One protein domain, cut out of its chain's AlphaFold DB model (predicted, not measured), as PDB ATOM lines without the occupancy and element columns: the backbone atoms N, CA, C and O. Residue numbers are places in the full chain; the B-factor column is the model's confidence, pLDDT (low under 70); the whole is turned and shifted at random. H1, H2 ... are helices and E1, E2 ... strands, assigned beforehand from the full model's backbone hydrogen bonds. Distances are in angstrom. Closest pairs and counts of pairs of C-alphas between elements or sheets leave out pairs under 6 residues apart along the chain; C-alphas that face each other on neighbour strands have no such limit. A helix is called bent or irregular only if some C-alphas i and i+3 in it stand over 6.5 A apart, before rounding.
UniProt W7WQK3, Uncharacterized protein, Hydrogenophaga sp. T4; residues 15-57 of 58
ATOM      1  N   LEU A  15     143.574 129.126  -0.704       95.31
ATOM      2  CA  LEU A  15     142.970 129.410   0.598       95.31
ATOM      3  C   LEU A  15     143.416 128.420   1.688       95.31
ATOM      4  O   LEU A  15     143.313 128.748   2.866       95.31
ATOM      5  N   ILE A  16     143.943 127.242   1.321       95.62
ATOM      6  CA  ILE A  16     144.469 126.257   2.283       95.62
ATOM      7  C   ILE A  16     145.889 126.600   2.759       95.62
ATOM      8  O   ILE A  16     146.313 126.116   3.809       95.62
ATOM      9  N   LEU A  17     146.632 127.428   2.009       96.75
ATOM     10  CA  LEU A  17     148.049 127.703   2.273       96.75
ATOM     11  C   LEU A  17     148.331 128.188   3.702       96.75
ATOM     12  O   LEU A  17     149.280 127.676   4.292       96.75
ATOM     13  N   PRO A  18     147.542 129.104   4.301       96.00
ATOM     14  CA  PRO A  18     147.813 129.563   5.661       96.00
ATOM     15  C   PRO A  18     147.767 128.419   6.679       96.00
ATOM     16  O   PRO A  18     148.669 128.283   7.501       96.00
ATOM     17  N   VAL A  19     146.755 127.549   6.580       97.44
ATOM     18  CA  VAL A  19     146.606 126.393   7.476       97.44
ATOM     19  C   VAL A  19     147.721 125.381   7.237       97.44
ATOM     20  O   VAL A  19     148.305 124.882   8.196       97.44
ATOM     21  N   PHE A  20     148.058 125.111   5.975       96.00
ATOM     22  CA  PHE A  20     149.158 124.215   5.625       96.00
ATOM     23  C   PHE A  20     150.483 124.674   6.240       96.00
ATOM     24  O   PHE A  20     151.198 123.868   6.829       96.00
ATOM     25  N   ILE A  21     150.778 125.973   6.167       96.75
ATOM     26  CA  ILE A  21     151.979 126.556   6.767       96.75
ATOM     27  C   ILE A  21     151.953 126.380   8.289       96.75
ATOM     28  O   ILE A  21     152.925 125.885   8.854       96.75
ATOM     29  N   CYS A  22     150.846 126.718   8.958       96.69
ATOM     30  CA  CYS A  22     150.727 126.546  10.407       96.69
ATOM     31  C   CYS A  22     150.960 125.094  10.848       96.69
ATOM     32  O   CYS A  22     151.709 124.859  11.796       96.69
ATOM     33  N   VAL A  23     150.357 124.127  10.150       97.12
ATOM     34  CA  VAL A  23     150.518 122.694  10.441       97.12
ATOM     35  C   VAL A  23     151.942 122.225  10.155       97.12
ATOM     36  O   VAL A  23     152.516 121.479  10.943       97.12
ATOM     37  N   ALA A  24     152.547 122.683   9.059       96.31
ATOM     38  CA  ALA A  24     153.930 122.355   8.744       96.31
ATOM     39  C   ALA A  24     154.877 122.848   9.848       96.31
ATOM     40  O   ALA A  24     155.706 122.080  10.329       96.31
ATOM     41  N   PHE A  25     154.720 124.089  10.317       96.06
ATOM     42  CA  PHE A  25     155.536 124.615  11.413       96.06
ATOM     43  C   PHE A  25     155.313 123.861  12.728       96.06
ATOM     44  O   PHE A  25     156.288 123.507  13.395       96.06
ATOM     45  N   SER A  26     154.056 123.591  13.094       95.50
ATOM     46  CA  SER A  26     153.741 122.905  14.350       95.50
ATOM     47  C   SER A  26     154.176 121.441  14.365       95.50
ATOM     48  O   SER A  26     154.440 120.917  15.441       95.50
ATOM     49  N   ALA A  27     154.284 120.788  13.205       95.00
ATOM     50  CA  ALA A  27     154.732 119.401  13.102       95.00
ATOM     51  C   ALA A  27     156.254 119.275  12.929       95.00
ATOM     52  O   ALA A  27     156.873 118.431  13.575       95.00
ATOM     53  N   ILE A  28     156.877 120.106  12.086       96.31
ATOM     54  CA  ILE A  28     158.300 119.967  11.737       96.31
ATOM     55  C   ILE A  28     159.200 120.334  12.917       96.31
ATOM     56  O   ILE A  28     160.147 119.602  13.197       96.31
ATOM     57  N   LEU A  29     158.919 121.433  13.631       94.31
ATOM     58  CA  LEU A  29     159.793 121.874  14.724       94.31
ATOM     59  C   LEU A  29     159.875 120.840  15.865       94.31
ATOM     60  O   LEU A  29     160.991 120.518  16.273       94.31
ATOM     61  N   PRO A  30     158.762 120.247  16.348       95.88
ATOM     62  CA  PRO A  30     158.841 119.141  17.300       95.88
ATOM     63  C   PRO A  30     159.428 117.869  16.686       95.88
ATOM     64  O   PRO A  30     160.161 117.150  17.354       95.88
ATOM     65  N   LEU A  31     159.169 117.581  15.406       97.12
ATOM     66  CA  LEU A  31     159.755 116.406  14.760       97.12
ATOM     67  C   LEU A  31     161.289 116.469  14.751       97.12
ATOM     68  O   LEU A  31     161.940 115.449  14.964       97.12
ATOM     69  N   MET A  32     161.878 117.656  14.575       96.25
ATOM     70  CA  MET A  32     163.330 117.838  14.662       96.25
ATOM     71  C   MET A  32     163.893 117.421  16.026       96.25
ATOM     72  O   MET A  32     164.985 116.852  16.083       96.25
ATOM     73  N   THR A  33     163.168 117.674  17.121       94.56
ATOM     74  CA  THR A  33     163.619 117.265  18.459       94.56
ATOM     75  C   THR A  33     163.468 115.762  18.642       94.56
ATOM     76  O   THR A  33     164.413 115.121  19.093       94.56
ATOM     77  N   VAL A  34     162.346 115.182  18.207       95.31
ATOM     78  CA  VAL A  34     162.128 113.727  18.237       95.31
ATOM     79  C   VAL A  34     163.239 112.998  17.483       95.31
ATOM     80  O   VAL A  34     163.847 112.084  18.033       95.31
ATOM     81  N   VAL A  35     163.564 113.438  16.263       95.38
ATOM     82  CA  VAL A  35     164.651 112.845  15.471       95.38
ATOM     83  C   VAL A  35     165.990 112.976  16.197       95.38
ATOM     84  O   VAL A  35     166.734 112.001  16.257       95.38
ATOM     85  N   ASN A  36     166.284 114.133  16.800       94.06
ATOM     86  CA  ASN A  36     167.518 114.339  17.562       94.06
ATOM     87  C   ASN A  36     167.646 113.338  18.723       94.06
ATOM     88  O   ASN A  36     168.628 112.601  18.765       94.06
ATOM     89  N   TYR A  37     166.629 113.250  19.587       93.69
ATOM     90  CA  TYR A  37     166.610 112.326  20.728       93.69
ATOM     91  C   TYR A  37     166.579 110.853  20.313       93.69
ATOM     92  O   TYR A  37     166.964 109.993  21.094       93.69
ATOM     93  N   SER A  38     166.137 110.547  19.091       93.62
ATOM     94  CA  SER A  38     166.087 109.168  18.602       93.62
ATOM     95  C   SER A  38     167.449 108.608  18.169       93.62
ATOM     96  O   SER A  38     167.608 107.395  18.088       93.62
ATOM     97  N   VAL A  39     168.430 109.479  17.895       95.06
ATOM     98  CA  VAL A  39     169.777 109.090  17.422       95.06
ATOM     99  C   VAL A  39     170.906 109.576  18.336       95.06
ATOM    100  O   VAL A  39     172.075 109.250  18.112       95.06
ATOM    101  N   GLN A  40     170.582 110.394  19.339       93.06
ATOM    102  CA  GLN A  40     171.523 110.927  20.318       93.06
ATOM    103  C   GLN A  40     171.025 110.675  21.736       93.06
ATOM    104  O   GLN A  40     169.969 111.169  22.132       93.06
ATOM    105  N   ASP A  41     171.864 110.019  22.528       93.12
ATOM    106  CA  ASP A  41     171.665 109.884  23.961       93.12
ATOM    107  C   ASP A  41     172.107 111.168  24.653       93.12
ATOM    108  O   ASP A  41     173.287 111.539  24.658       93.12
ATOM    109  N   ILE A  42     171.145 111.859  25.254       90.94
ATOM    110  CA  ILE A  42     171.375 113.082  26.019       90.94
ATOM    111  C   ILE A  42     171.225 112.729  27.496       90.94
ATOM    112  O   ILE A  42     170.119 112.632  28.020       90.94
ATOM    113  N   ILE A  43     172.363 112.509  28.155       90.94
ATOM    114  CA  ILE A  43     172.431 112.062  29.557       90.94
ATOM    115  C   ILE A  43     172.490 113.275  30.497       90.94
ATOM    116  O   ILE A  43     171.981 113.238  31.615       90.94
ATOM    117  N   SER A  44     173.094 114.368  30.027       91.00
ATOM    118  CA  SER A  44     173.071 115.684  30.667       91.00
ATOM    119  C   SER A  44     173.180 116.788  29.599       91.00
ATOM    120  O   SER A  44     173.491 116.484  28.442       91.00
ATOM    121  N   PRO A  45     172.919 118.070  29.919       88.00
ATOM    122  CA  PRO A  45     172.939 119.155  28.929       88.00
ATOM    123  C   PRO A  45     174.263 119.275  28.151       88.00
ATOM    124  O   PRO A  45     174.254 119.592  26.954       88.00
ATOM    125  N   GLU A  46     175.374 118.980  28.822       93.44
ATOM    126  CA  GLU A  46     176.750 118.981  28.314       93.44
ATOM    127  C   GLU A  46     177.238 117.619  27.795       93.44
ATOM    128  O   GLU A  46     178.234 117.569  27.072       93.44
ATOM    129  N   ARG A  47     176.541 116.515  28.105       90.31
ATOM    130  CA  ARG A  47     176.935 115.162  27.688       90.31
ATOM    131  C   ARG A  47     175.926 114.560  26.714       90.31
ATOM    132  O   ARG A  47     174.899 114.012  27.116       90.31
ATOM    133  N   ARG A  48     176.275 114.628  25.427       92.00
ATOM    134  CA  ARG A  48     175.499 114.079  24.305       92.00
ATOM    135  C   ARG A  48     176.355 113.079  23.543       92.00
ATOM    136  O   ARG A  48     177.489 113.403  23.188       92.00
ATOM    137  N   VAL A  49     175.830 111.882  23.311       91.19
ATOM    138  CA  VAL A  49     176.523 110.803  22.596       91.19
ATOM    139  C   VAL A  49     175.689 110.414  21.383       91.19
ATOM    140  O   VAL A  49     174.515 110.096  21.515       91.19
ATOM    141  N   PHE A  50     176.283 110.461  20.191       92.88
ATOM    142  CA  PHE A  50     175.619 109.992  18.976       92.88
ATOM    143  C   PHE A  50     175.697 108.466  18.907       92.88
ATOM    144  O   PHE A  50     176.789 107.914  18.801       92.88
ATOM    145  N   VAL A  51     174.535 107.821  18.963       90.81
ATOM    146  CA  VAL A  51     174.361 106.357  18.960       90.81
ATOM    147  C   VAL A  51     173.787 105.854  17.630       90.81
ATOM    148  O   VAL A  51     173.729 104.659  17.358       90.81
ATOM    149  N   GLY A  52     173.381 106.768  16.742       92.00
ATOM    150  CA  GLY A  52     172.942 106.434  15.393       92.00
ATOM    151  C   GLY A  52     171.683 105.572  15.395       92.00
ATOM    152  O   GLY A  52     170.606 106.064  15.709       92.00
ATOM    153  N   THR A  53     171.812 104.306  14.994       94.00
ATOM    154  CA  THR A  53     170.666 103.390  14.834       94.00
ATOM    155  C   THR A  53     170.588 102.292  15.892       94.00
ATOM    156  O   THR A  53     169.733 101.417  15.793       94.00
ATOM    157  N   GLU A  54     171.448 102.342  16.911       92.31
ATOM    158  CA  GLU A  54     171.558 101.290  17.930       92.31
ATOM    159  C   GLU A  54     170.221 100.997  18.632       92.31
ATOM    160  O   GLU A  54     169.868  99.835  18.802       92.31
ATOM    161  N   TRP A  55     169.413 102.022  18.925       87.56
ATOM    162  CA  TRP A  55     168.086 101.874  19.546       87.56
ATOM    163  C   TRP A  55     167.002 101.255  18.651       87.56
ATOM    164  O   TRP A  55     165.916 100.941  19.135       87.56
ATOM    165  N   PHE A  56     167.264 101.100  17.352       90.12
ATOM    166  CA  PHE A  56     166.324 100.509  16.393       90.12
ATOM    167  C   PHE A  56     166.722  99.094  15.969       90.12
ATOM    168  O   PHE A  56     165.967  98.446  15.241       90.12
ATOM    169  N   ALA A  57     167.902  98.623  16.381       88.19
ATOM    170  CA  ALA A  57     168.287  97.234  16.197       88.19
ATOM    171  C   ALA A  57     167.405  96.351  17.098       88.19
ATOM    172  O   ALA A  57     167.221  96.657  18.274       88.19
TER     173      ALA A  57
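This is residues 15 to 57 of the 58 residues of an uncharacterized protein of Hydrogenophaga sp. T4 (UniProt W7WQK3). Picture one long helix, H1, as the stem of a T, with a small two-stranded hairpin of E1 and E2 set crosswise at its far end and the closing tail, residues 51 to 57, reaching out the other way to finish the crossbar. Most of the stem, residues 15 to 35, stands free and sticks out from the head. You have 43 printed residues before you, with one named helix and two named strands in the order H1, E1, E2; the sheet has the order E1 - E2 and is antiparallel, and the class is mixed, helices and strands. The whole is extended, with a radius of gyration of the C-alphas of 15.0 A, and flat, its C-alphas spanning 45 by 26 by 9 A.

Start with H1, residues 15 to 39, and look at its first turn: H1 is irregular, with C-alphas 15 and 18 at 7.0 A, against about 5 A in a regular helix. Along its backbone, 18 of 21 O i to N i+4 pairs are within hydrogen-bond range. A tight link with no residue between leads from H1 to E1, residues 40 to 44. A second tight link, of 2 residues, leads on to E2, residues 47 to 50. E1 and E2 form a hairpin, antiparallel, with 170 degrees between their N-to-C directions. Look at C-alphas 40 and 50, which face each other at 4.4 A. Between these strands, N 41 and O 49 are within hydrogen-bond range at 2.8 A, as are N 49 and O 41 at 2.9 A. Back at the helix, the closest C-alphas of H1 and E2 are those of Val 39 and Phe 50, 6.1 A apart, while the centres of H1 and E2 are 24.2 A apart.

Find C-alpha 15 at (142.970, 129.410, 0.598); from there H1 runs 37.6 A to C-alpha 39 at (169.777, 109.090, 17.422). Next, E1 goes from C-alpha 40 to C-alpha 44 over 11.5 A. Then E2 goes from C-alpha 47 over 10.2 A to C-alpha 50 at (175.619, 109.992, 18.976). Residues 51 to 57 hold no named helix and no named strand.

The two C-alphas farthest apart are those of Leu 15 and Arg 47, 45.7 A, and the first and last printed C-alphas, those of Leu 15 and Ala 57, are 43.8 A apart. The printed part has no cut, and neither of the two links between named elements is long. In the B-factor column of this predicted model, the mean pLDDT of the printed part is 93.8, and no printed residue is under 70.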